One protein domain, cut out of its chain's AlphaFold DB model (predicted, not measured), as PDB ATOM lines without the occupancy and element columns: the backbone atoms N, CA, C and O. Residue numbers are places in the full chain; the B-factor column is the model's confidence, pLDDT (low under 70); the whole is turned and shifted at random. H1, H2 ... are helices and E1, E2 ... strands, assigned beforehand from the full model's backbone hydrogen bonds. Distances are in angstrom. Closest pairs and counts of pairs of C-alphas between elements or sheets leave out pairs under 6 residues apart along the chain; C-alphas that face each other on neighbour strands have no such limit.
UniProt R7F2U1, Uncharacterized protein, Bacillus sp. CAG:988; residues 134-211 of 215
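What this domain is: This is residues 134 to 211 of the 215 residues of an uncharacterized protein of Bacillus sp. CAG:988 (UniProt R7F2U1). A twisted, antiparallel sheet of four strands, E3 - E2 - E1 - E6, has helix H2 packed slantwise over one face, while the small hairpin E4 and E5 swings off on the side away from H2. The short end helices H1 and H3 only graze the sheet. You are reading 78 printed residues with three named helices and six named strands, in the order H1 E1 E2 E3 E4 E5 H2 E6 H3; the class is mixed, helices and strands. The whole is compact, with a radius of gyration of the C-alphas of 12.2 A and spans of 35 by 31 by 23 A.

Where its parts are: Begin in the sheet at C-alpha 139, (-12.184, -13.395, 18.403), where E1, residues 139 to 147, starts; it is 16.1 A long and bends by 91 degrees at residue 142. E2, residues 151 to 157, spans 19.9 A, and E3, residues 164 to 170, spans 19.7 A. E6 is residues 205 to 207. Look for E4 at residues 173 to 176 and E5 at residues 182 to 185. Find C-alpha 193 at (-22.006, -7.549, 28.303); from there H2 runs 14.2 A to residue 202. H1 is residues 134 to 137, and H3, residues 208 to 211, ends at C-alpha 211, (-2.917, -22.967, 27.915).

How they stand to each other: E1, E2 and E3 form a meander, each strand the antiparallel neighbour of the one before. In the hairpin E2 and E3, N 154 and O 167 are 3.1 A apart; in the hairpin E1 and E2, N 145 and O 153 are 2.8 A apart. At the other edge of the sheet E6 is the antiparallel neighbour of E1, with N 146 and O 206 within hydrogen-bond range at 2.8 A. The sheet is strongly twisted, only just, with C-alphas up to 4.3 A off its best plane. H2 makes two layers with it, a helix on one face of a sheet, at a height over the sheet of 9.2 A. It is over E3 and, only just, over E2 and E1, with 3 C-alphas on each; on the local plane it stands at 41 degrees to E3, slantwise to the strands. The closest C-alphas of E3 and H2 are those of Tyr 166 and Leu 193, 6.3 A apart. Those of E1 and H3 are Tyr 145 and Val 208, 5.5 A apart. E3 runs on into E4 at 87 degrees across a break of 2 residues. In the hairpin E4 and E5, N 174 and O 183 are 2.8 A apart. Residues 190 to 191 pair antiparallel with residues 166 to 167 of E3. In H2 every O i to N i+4 pair is within hydrogen-bond range; H1 and H3 are too short for such a pair.

The domain as a whole: The two C-alphas farthest apart, Ile 180 and Asp 194, are 35.7 A apart. The printed part has no cut, and no link is long. Mean pLDDT of the printed part is 73.1; look for values under 70 in 34 residues, among them residues 134 to 138, 158 to 163, 170 to 187 and 209 to 211.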
ATOM      1  N   SER A 134     -11.010 -15.177   8.979       47.56
ATOM      2  CA  SER A 134     -11.601 -13.886   9.385       47.56
ATOM      3  C   SER A 134     -12.633 -14.031  10.506       47.56
ATOM      4  O   SER A 134     -12.711 -13.172  11.365       47.56
ATOM      5  N   GLY A 135     -13.395 -15.131  10.557       49.69
ATOM      6  CA  GLY A 135     -14.337 -15.342  11.652       49.69
ATOM      7  C   GLY A 135     -13.647 -15.553  13.002       49.69
ATOM      8  O   GLY A 135     -14.136 -15.057  14.011       49.69
ATOM      9  N   MET A 136     -12.537 -16.290  13.055       53.12
ATOM     10  CA  MET A 136     -11.833 -16.561  14.317       53.12
ATOM     11  C   MET A 136     -10.803 -15.496  14.672       53.12
ATOM     12  O   MET A 136     -10.656 -15.206  15.846       53.12
ATOM     13  N   ASN A 137     -10.183 -14.850  13.686       54.34
ATOM     14  CA  ASN A 137      -9.300 -13.703  13.901       54.34
ATOM     15  C   ASN A 137     -10.050 -12.492  14.483       54.34
ATOM     16  O   ASN A 137      -9.428 -11.604  15.059       54.34
ATOM     17  N   ASP A 138     -11.381 -12.460  14.351       62.62
ATOM     18  CA  ASP A 138     -12.232 -11.481  15.024       62.62
ATOM     19  C   ASP A 138     -12.380 -11.765  16.530       62.62
ATOM     20  O   ASP A 138     -12.805 -10.870  17.258       62.62
ATOM     21  N   ILE A 139     -12.100 -12.995  16.993       70.88
ATOM     22  CA  ILE A 139     -12.184 -13.395  18.403       70.88
ATOM     23  C   ILE A 139     -10.881 -13.016  19.102       70.88
ATOM     24  O   ILE A 139      -9.793 -13.392  18.676       70.88
ATOM     25  N   TYR A 140     -11.001 -12.291  20.206       70.44
ATOM     26  CA  TYR A 140      -9.855 -11.897  21.009       70.44
ATOM     27  C   TYR A 140      -9.394 -13.079  21.875       70.44
ATOM     28  O   TYR A 140     -10.119 -13.505  22.775       70.44
ATOM     29  N   ASP A 141      -8.199 -13.621  21.607       66.88
ATOM     30  CA  ASP A 141      -7.626 -14.773  22.333       66.88
ATOM     31  C   ASP A 141      -7.518 -14.535  23.853       66.88
ATOM     32  O   ASP A 141      -7.685 -15.457  24.654       66.88
ATOM     33  N   ASP A 142      -7.270 -13.288  24.260       72.56
ATOM     34  CA  ASP A 142      -7.210 -12.825  25.652       72.56
ATOM     35  C   ASP A 142      -8.594 -12.633  26.292       72.56
ATOM     36  O   ASP A 142      -8.706 -12.368  27.490       72.56
ATOM     37  N   MET A 143      -9.656 -12.814  25.513       77.00
ATOM     38  CA  MET A 143     -11.041 -12.786  25.968       77.00
ATOM     39  C   MET A 143     -11.811 -14.043  25.565       77.00
ATOM     40  O   MET A 143     -13.037 -14.042  25.627       77.00
ATOM     41  N   HIS A 144     -11.120 -15.113  25.169       82.94
ATOM     42  CA  HIS A 144     -11.721 -16.404  24.869       82.94
ATOM     43  C   HIS A 144     -11.525 -17.350  26.058       82.94
ATOM     44  O   HIS A 144     -10.402 -17.595  26.497       82.94
ATOM     45  N   TYR A 145     -12.620 -17.905  26.570       82.38
ATOM     46  CA  TYR A 145     -12.646 -18.800  27.718       82.38
ATOM     47  C   TYR A 145     -13.329 -20.124  27.373       82.38
ATOM     48  O   TYR A 145     -14.424 -20.139  26.806       82.38
ATOM     49  N   TYR A 146     -12.735 -21.236  27.806       82.25
ATOM     50  CA  TYR A 146     -13.384 -22.544  27.840       82.25
ATOM     51  C   TYR A 146     -14.029 -22.775  29.205       82.25
ATOM     52  O   TYR A 146     -13.350 -22.782  30.227       82.25
ATOM     53  N   CYS A 147     -15.332 -23.025  29.226       81.25
ATOM     54  CA  CYS A 147     -16.109 -23.288  30.430       81.25
ATOM     55  C   CYS A 147     -16.514 -24.766  30.541       81.25
ATOM     56  O   CYS A 147     -16.556 -25.524  29.563       81.25
ATOM     57  N   ASN A 148     -16.864 -25.190  31.758       77.69
ATOM     58  CA  ASN A 148     -17.404 -26.529  32.009       77.69
ATOM     59  C   ASN A 148     -18.613 -26.857  31.100       77.69
ATOM     60  O   ASN A 148     -19.360 -25.982  30.671       77.69
ATOM     61  N   ASN A 149     -18.855 -28.151  30.859       71.81
ATOM     62  CA  ASN A 149     -19.939 -28.656  29.997       71.81
ATOM     63  C   ASN A 149     -19.845 -28.240  28.519       71.81
ATOM     64  O   ASN A 149     -20.881 -28.154  27.852       71.81
ATOM     65  N   ASN A 150     -18.622 -28.063  28.003       69.56
ATOM     66  CA  ASN A 150     -18.365 -27.747  26.594       69.56
ATOM     67  C   ASN A 150     -18.966 -26.402  26.162       69.56
ATOM     68  O   ASN A 150     -19.478 -26.276  25.051       69.56
ATOM     69  N   TYR A 151     -18.964 -25.432  27.074       76.94
ATOM     70  CA  TYR A 151     -19.307 -24.053  26.765       76.94
ATOM     71  C   TYR A 151     -18.040 -23.253  26.513       76.94
ATOM     72  O   TYR A 151     -16.981 -23.542  27.062       76.94
ATOM     73  N   GLU A 152     -18.173 -22.226  25.703       82.19
ATOM     74  CA  GLU A 152     -17.141 -21.243  25.428       82.19
ATOM     75  C   GLU A 152     -17.777 -19.863  25.445       82.19
ATOM     76  O   GLU A 152     -18.954 -19.664  25.112       82.19
ATOM     77  N   VAL A 153     -16.973 -18.926  25.916       85.56
ATOM     78  CA  VAL A 153     -17.358 -17.550  26.161       85.56
ATOM     79  C   VAL A 153     -16.275 -16.700  25.542       85.56
ATOM     80  O   VAL A 153     -15.105 -16.864  25.877       85.56
ATOM     81  N   TYR A 154     -16.645 -15.850  24.595       83.44
ATOM     82  CA  TYR A 154     -15.664 -15.043  23.889       83.44
ATOM     83  C   TYR A 154     -16.218 -13.697  23.455       83.44
ATOM     84  O   TYR A 154     -17.421 -13.547  23.204       83.44
ATOM     85  N   SER A 155     -15.322 -12.719  23.356       84.88
ATOM     86  CA  SER A 155     -15.607 -11.440  22.721       84.88
ATOM     87  C   SER A 155     -15.037 -11.408  21.303       84.88
ATOM     88  O   SER A 155     -14.043 -12.069  20.997       84.88
ATOM     89  N   TYR A 156     -15.683 -10.657  20.415       76.94
ATOM     90  CA  TYR A 156     -15.196 -10.459  19.055       76.94
ATOM     91  C   TYR A 156     -15.511  -9.071  18.500       76.94
ATOM     92  O   TYR A 156     -16.434  -8.398  18.965       76.94
ATOM     93  N   SER A 157     -14.767  -8.656  17.474       71.12
ATOM     94  CA  SER A 157     -15.030  -7.433  16.706       71.12
ATOM     95  C   SER A 157     -15.357  -7.770  15.256       71.12
ATOM     96  O   SER A 157     -14.551  -8.366  14.560       71.12
ATOM     97  N   ALA A 158     -16.527  -7.353  14.769       59.66
ATOM     98  CA  ALA A 158     -16.965  -7.608  13.394       59.66
ATOM     99  C   ALA A 158     -16.370  -6.612  12.367       59.66
ATOM    100  O   ALA A 158     -17.071  -6.125  11.479       59.66
ATOM    101  N   GLY A 159     -15.089  -6.255  12.508       51.53
ATOM    102  CA  GLY A 159     -14.358  -5.422  11.542       51.53
ATOM    103  C   GLY A 159     -14.700  -3.923  11.524       51.53
ATOM    104  O   GLY A 159     -14.153  -3.189  10.700       51.53
ATOM    105  N   ALA A 160     -15.558  -3.435  12.424       46.25
ATOM    106  CA  ALA A 160     -15.751  -2.007  12.668       46.25
ATOM    107  C   ALA A 160     -15.030  -1.627  13.966       46.25
ATOM    108  O   ALA A 160     -15.350  -2.167  15.027       46.25
ATOM    109  N   MET A 161     -14.050  -0.719  13.869       48.66
ATOM    110  CA  MET A 161     -13.371  -0.122  15.024       48.66
ATOM    111  C   MET A 161     -14.426   0.294  16.067       48.66
ATOM    112  O   MET A 161     -15.242   1.167  15.782       48.66
ATOM    113  N   ASP A 162     -14.396  -0.359  17.233       53.00
ATOM    114  CA  ASP A 162     -15.076  -0.010  18.496       53.00
ATOM    115  C   ASP A 162     -16.403  -0.695  18.888       53.00
ATOM    116  O   ASP A 162     -16.925  -0.375  19.957       53.00
ATOM    117  N   SER A 163     -16.941  -1.682  18.158       65.62
ATOM    118  CA  SER A 163     -18.057  -2.495  18.694       65.62
ATOM    119  C   SER A 163     -17.602  -3.892  19.121       65.62
ATOM    120  O   SER A 163     -17.384  -4.771  18.286       65.62
ATOM    121  N   PHE A 164     -17.469  -4.093  20.435       78.06
ATOM    122  CA  PHE A 164     -17.287  -5.417  21.031       78.06
ATOM    123  C   PHE A 164     -18.624  -6.159  21.071       78.06
ATOM    124  O   PHE A 164     -19.627  -5.631  21.555       78.06
ATOM    125  N   HIS A 165     -18.617  -7.392  20.577       84.00
ATOM    126  CA  HIS A 165     -19.731  -8.327  20.662       84.00
ATOM    127  C   HIS A 165     -19.356  -9.468  21.600       84.00
ATOM    128  O   HIS A 165     -18.207  -9.905  21.611       84.00
ATOM    129  N   TYR A 166     -20.330  -9.963  22.359       85.12
ATOM    130  CA  TYR A 166     -20.129 -11.021  23.344       85.12
ATOM    131  C   TYR A 166     -20.937 -12.245  22.944       85.12
ATOM    132  O   TYR A 166     -22.099 -12.121  22.552       85.12
ATOM    133  N   SER A 167     -20.343 -13.430  23.047       84.75
ATOM    134  CA  SER A 167     -21.044 -14.680  22.778       84.75
ATOM    135  C   SER A 167     -20.846 -15.692  23.896       84.75
ATOM    136  O   SER A 167     -19.757 -15.817  24.452       84.75
ATOM    137  N   ILE A 168     -21.922 -16.420  24.207       83.25
ATOM    138  CA  ILE A 168     -21.918 -17.559  25.131       83.25
ATOM    139  C   ILE A 168     -22.535 -18.737  24.393       83.25
ATOM    140  O   ILE A 168     -23.745 -18.764  24.162       83.25
ATOM    141  N   GLY A 169     -21.742 -19.732  24.023       78.00
ATOM    142  CA  GLY A 169     -22.204 -20.840  23.192       78.00
ATOM    143  C   GLY A 169     -21.637 -22.176  23.634       78.00
ATOM    144  O   GLY A 169     -20.723 -22.239  24.445       78.00
ATOM    145  N   LYS A 170     -22.191 -23.265  23.097       67.38
ATOM    146  CA  LYS A 170     -21.501 -24.555  23.123       67.38
ATOM    147  C   LYS A 170     -20.637 -24.661  21.878       67.38
ATOM    148  O   LYS A 170     -21.215 -24.738  20.796       67.38
ATOM    149  N   HIS A 171     -19.316 -24.697  22.059       62.53
ATOM    150  CA  HIS A 171     -18.306 -25.015  21.042       62.53
ATOM    151  C   HIS A 171     -18.637 -24.465  19.648       62.53
ATOM    152  O   HIS A 171     -18.951 -25.235  18.738       62.53
ATOM    153  N   TYR A 172     -18.594 -23.134  19.483       62.38
ATOM    154  CA  TYR A 172     -18.568 -22.457  18.185       62.38
ATOM    155  C   TYR A 172     -17.562 -23.144  17.278       62.38
ATOM    156  O   TYR A 172     -17.889 -23.387  16.124       62.38
ATOM    157  N   GLU A 173     -16.393 -23.518  17.800       62.38
ATOM    158  CA  GLU A 173     -15.417 -24.355  17.114       62.38
ATOM    159  C   GLU A 173     -15.668 -25.853  17.385       62.38
ATOM    160  O   GLU A 173     -15.507 -26.361  18.492       62.38
ATOM    161  N   ILE A 174     -16.071 -26.586  16.346       63.22
ATOM    162  CA  ILE A 174     -16.384 -28.023  16.406       63.22
ATOM    163  C   ILE A 174     -15.125 -28.871  16.177       63.22
ATOM    164  O   ILE A 174     -14.985 -29.952  16.751       63.22
ATOM    165  N   LEU A 175     -14.227 -28.420  15.295       66.94
ATOM    166  CA  LEU A 175     -12.992 -29.120  14.942       66.94
ATOM    167  C   LEU A 175     -11.963 -28.122  14.406       66.94
ATOM    168  O   LEU A 175     -12.291 -27.386  13.485       66.94
ATOM    169  N   ASN A 176     -10.723 -28.180  14.891       64.75
ATOM    170  CA  ASN A 176      -9.577 -27.483  14.304       64.75
ATOM    171  C   ASN A 176      -8.353 -28.391  14.330       64.75
ATOM    172  O   ASN A 176      -7.943 -28.896  15.376       64.75
ATOM    173  N   ILE A 177      -7.797 -28.640  13.148       69.00
ATOM    174  CA  ILE A 177      -6.580 -29.431  12.968       69.00
ATOM    175  C   ILE A 177      -5.488 -28.490  12.467       69.00
ATOM    176  O   ILE A 177      -5.179 -28.481  11.278       69.00
ATOM    177  N   SER A 178      -4.928 -27.680  13.366       64.75
ATOM    178  CA  SER A 178      -3.810 -26.763  13.082       64.75
ATOM    179  C   SER A 178      -4.035 -25.884  11.838       64.75
ATOM    180  O   SER A 178      -3.130 -25.738  11.019       64.75
ATOM    181  N   GLY A 179      -5.259 -25.381  11.636       59.44
ATOM    182  CA  GLY A 179      -5.626 -24.578  10.457       59.44
ATOM    183  C   GLY A 179      -5.761 -25.354   9.133       59.44
ATOM    184  O   GLY A 179      -6.127 -24.792   8.100       59.44
ATOM    185  N   ILE A 180      -5.508 -26.668   9.125       65.50
ATOM    186  CA  ILE A 180      -5.641 -27.527   7.934       65.50
ATOM    187  C   ILE A 180      -7.120 -27.747   7.594       65.50
ATOM    188  O   ILE A 180      -7.504 -27.703   6.421       65.50
ATOM    189  N   ILE A 181      -7.938 -28.000   8.619       67.12
ATOM    190  CA  ILE A 181      -9.399 -28.093   8.549       67.12
ATOM    191  C   ILE A 181      -9.956 -27.473   9.818       67.12
ATOM    192  O   ILE A 181      -9.634 -27.951  10.908       67.12
ATOM    193  N   ASN A 182     -10.851 -26.509   9.642       65.81
ATOM    194  CA  ASN A 182     -11.617 -25.904  10.714       65.81
ATOM    195  C   ASN A 182     -13.114 -26.044  10.424       65.81
ATOM    196  O   ASN A 182     -13.564 -25.829   9.295       65.81
ATOM    197  N   ILE A 183     -13.889 -26.429  11.432       69.88
ATOM    198  CA  ILE A 183     -15.347 -26.521  11.380       69.88
ATOM    199  C   ILE A 183     -15.887 -25.708  12.544       69.88
ATOM    200  O   ILE A 183     -15.561 -25.998  13.692       69.88
ATOM    201  N   SER A 184     -16.737 -24.731  12.256       69.81
ATOM    202  CA  SER A 184     -17.424 -23.934  13.264       69.81
ATOM    203  C   SER A 184     -18.911 -23.764  12.962       69.81
ATOM    204  O   SER A 184     -19.379 -24.069  11.862       69.81
ATOM    205  N   TYR A 185     -19.686 -23.295  13.935       67.31
ATOM    206  CA  TYR A 185     -21.073 -22.902  13.709       67.31
ATOM    207  C   TYR A 185     -21.156 -21.598  12.898       67.31
ATOM    208  O   TYR A 185     -20.295 -20.720  12.962       67.31
ATOM    209  N   ASN A 186     -22.202 -21.469  12.083       63.34
ATOM    210  CA  ASN A 186     -22.396 -20.284  11.251       63.34
ATOM    211  C   ASN A 186     -22.901 -19.083  12.066       63.34
ATOM    212  O   ASN A 186     -22.469 -17.954  11.832       63.34
ATOM    213  N   GLU A 187     -23.761 -19.346  13.049       66.31
ATOM    214  CA  GLU A 187     -24.356 -18.347  13.935       66.31
ATOM    215  C   GLU A 187     -23.683 -18.351  15.310       66.31
ATOM    216  O   GLU A 187     -23.308 -19.402  15.837       66.31
ATOM    217  N   ARG A 188     -23.541 -17.155  15.886       74.31
ATOM    218  CA  ARG A 188     -23.056 -16.942  17.251       74.31
ATOM    219  C   ARG A 188     -24.241 -16.674  18.159       74.31
ATOM    220  O   ARG A 188     -25.175 -15.977  17.772       74.31
ATOM    221  N   ASN A 189     -24.205 -17.213  19.371       80.44
ATOM    222  CA  ASN A 189     -25.215 -16.896  20.373       80.44
ATOM    223  C   ASN A 189     -24.823 -15.578  21.043       80.44
ATOM    224  O   ASN A 189     -24.124 -15.591  22.058       80.44
ATOM    225  N   GLU A 190     -25.173 -14.461  20.408       83.31
ATOM    226  CA  GLU A 190     -24.869 -13.122  20.914       83.31
ATOM    227  C   GLU A 190     -25.586 -12.844  22.242       83.31
ATOM    228  O   GLU A 190     -26.733 -13.252  22.467       83.31
ATOM    229  N   LYS A 191     -24.873 -12.157  23.132       87.62
ATOM    230  CA  LYS A 191     -25.294 -11.815  24.490       87.62
ATOM    231  C   LYS A 191     -24.927 -10.380  24.824       87.62
ATOM    232  O   LYS A 191     -24.082  -9.770  24.168       87.62
ATOM    233  N   THR A 192     -25.587  -9.830  25.838       88.62
ATOM    234  CA  THR A 192     -25.177  -8.535  26.390       88.62
ATOM    235  C   THR A 192     -23.885  -8.684  27.197       88.62
ATOM    236  O   THR A 192     -23.531  -9.788  27.616       88.62
ATOM    237  N   LEU A 193     -23.187  -7.569  27.433       88.44
ATOM    238  CA  LEU A 193     -22.006  -7.549  28.303       88.44
ATOM    239  C   LEU A 193     -22.344  -8.065  29.712       88.44
ATOM    240  O   LEU A 193     -21.631  -8.911  30.236       88.44
ATOM    241  N   ASP A 194     -23.472  -7.631  30.279       89.81
ATOM    242  CA  ASP A 194     -23.903  -8.063  31.614       89.81
ATOM    243  C   ASP A 194     -24.108  -9.586  31.684       89.81
ATOM    244  O   ASP A 194     -23.680 -10.240  32.631       89.81
ATOM    245  N   GLU A 195     -24.745 -10.182  30.667       89.00
ATOM    246  CA  GLU A 195     -24.935 -11.636  30.594       89.00
ATOM    247  C   GLU A 195     -23.598 -12.382  30.464       89.00
ATOM    248  O   GLU A 195     -23.437 -13.457  31.043       89.00
ATOM    249  N   TYR A 196     -22.651 -11.811  29.718       89.19
ATOM    250  CA  TYR A 196     -21.295 -12.326  29.542       89.19
ATOM    251  C   TYR A 196     -20.498 -12.319  30.852       89.19
ATOM    252  O   TYR A 196     -19.974 -13.362  31.249       89.19
ATOM    253  N   GLU A 197     -20.461 -11.187  31.560       89.06
ATOM    254  CA  GLU A 197     -19.742 -11.049  32.833       89.06
ATOM    255  C   GLU A 197     -20.338 -11.960  33.915       89.06
ATOM    256  O   GLU A 197     -19.611 -12.728  34.546       89.06
ATOM    257  N   ILE A 198     -21.671 -11.976  34.058       91.88
ATOM    258  CA  ILE A 198     -22.359 -12.861  35.010       91.88
ATOM    259  C   ILE A 198     -22.025 -14.328  34.727       91.88
ATOM    260  O   ILE A 198     -21.839 -15.118  35.657       91.88
ATOM    261  N   TYR A 199     -21.959 -14.730  33.456       88.38
ATOM    262  CA  TYR A 199     -21.640 -16.110  33.113       88.38
ATOM    263  C   TYR A 199     -20.211 -16.478  33.521       88.38
ATOM    264  O   TYR A 199     -20.028 -17.533  34.131       88.38
ATOM    265  N   LEU A 200     -19.231 -15.605  33.260       88.12
ATOM    266  CA  LEU A 200     -17.835 -15.805  33.669       88.12
ATOM    267  C   LEU A 200     -17.667 -15.875  35.193       88.12
ATOM    268  O   LEU A 200     -16.884 -16.685  35.678       88.12
ATOM    269  N   GLU A 201     -18.413 -15.075  35.958       88.44
ATOM    270  CA  GLU A 201     -18.345 -15.097  37.426       88.44
ATOM    271  C   GLU A 201     -18.997 -16.345  38.040       88.44
ATOM    272  O   GLU A 201     -18.588 -16.823  39.102       88.44
ATOM    273  N   THR A 202     -20.040 -16.868  37.394       89.12
ATOM    274  CA  THR A 202     -20.857 -17.966  37.938       89.12
ATOM    275  C   THR A 202     -20.433 -19.351  37.456       89.12
ATOM    276  O   THR A 202     -20.831 -20.350  38.061       89.12
ATOM    277  N   HIS A 203     -19.633 -19.436  36.392       86.69
ATOM    278  CA  HIS A 203     -19.173 -20.693  35.809       86.69
ATOM    279  C   HIS A 203     -17.658 -20.834  35.924       86.69
ATOM    280  O   HIS A 203     -16.904 -19.874  35.842       86.69
ATOM    281  N   ASN A 204     -17.196 -22.074  36.085       85.81
ATOM    282  CA  ASN A 204     -15.769 -22.358  36.039       85.81
ATOM    283  C   ASN A 204     -15.297 -22.304  34.581       85.81
ATOM    284  O   ASN A 204     -15.627 -23.205  33.799       85.81
ATOM    285  N   CYS A 205     -14.565 -21.247  34.247       84.50
ATOM    286  CA  CYS A 205     -14.052 -20.958  32.918       84.50
ATOM    287  C   CYS A 205     -12.533 -20.733  32.975       84.50
ATOM    288  O   CYS A 205     -12.029 -20.086  33.888       84.50
ATOM    289  N   GLU A 206     -11.807 -21.274  32.003       83.06
ATOM    290  CA  GLU A 206     -10.356 -21.142  31.846       83.06
ATOM    291  C   GLU A 206     -10.051 -20.337  30.582       83.06
ATOM    292  O   GLU A 206     -10.588 -20.647  29.517       83.06
ATOM    293  N   LEU A 207      -9.174 -19.338  30.676       83.50
ATOM    294  CA  LEU A 207      -8.763 -18.535  29.526       83.50
ATOM    295  C   LEU A 207      -7.946 -19.385  28.536       83.50
ATOM    296  O   LEU A 207      -7.042 -20.125  28.931       83.50
ATOM    297  N   VAL A 208      -8.234 -19.271  27.237       71.12
ATOM    298  CA  VAL A 208      -7.518 -20.012  26.184       71.12
ATOM    299  C   VAL A 208      -6.038 -19.623  26.145       71.12
ATOM    300  O   VAL A 208      -5.175 -20.503  26.063       71.12
ATOM    301  N   GLY A 209      -5.731 -18.330  26.303       63.06
ATOM    302  CA  GLY A 209      -4.362 -17.807  26.363       63.06
ATOM    303  C   GLY A 209      -3.485 -18.423  27.465       63.06
ATOM    304  O   GLY A 209      -2.273 -18.548  27.278       63.06
ATOM    305  N   ASP A 210      -4.074 -18.908  28.566       57.53
ATOM    306  CA  ASP A 210      -3.321 -19.525  29.669       57.53
ATOM    307  C   ASP A 210      -2.765 -20.916  29.308       57.53
ATOM    308  O   ASP A 210      -1.761 -21.354  29.879       57.53
ATOM    309  N   LYS A 211      -3.360 -21.619  28.330       51.56
ATOM    310  CA  LYS A 211      -2.917 -22.967  27.915       51.56
ATOM    311  C   LYS A 211      -1.696 -22.963  27.003       51.56
ATOM    312  O   LYS A 211      -0.967 -23.953  26.984       51.56
TER     313      LYS A 211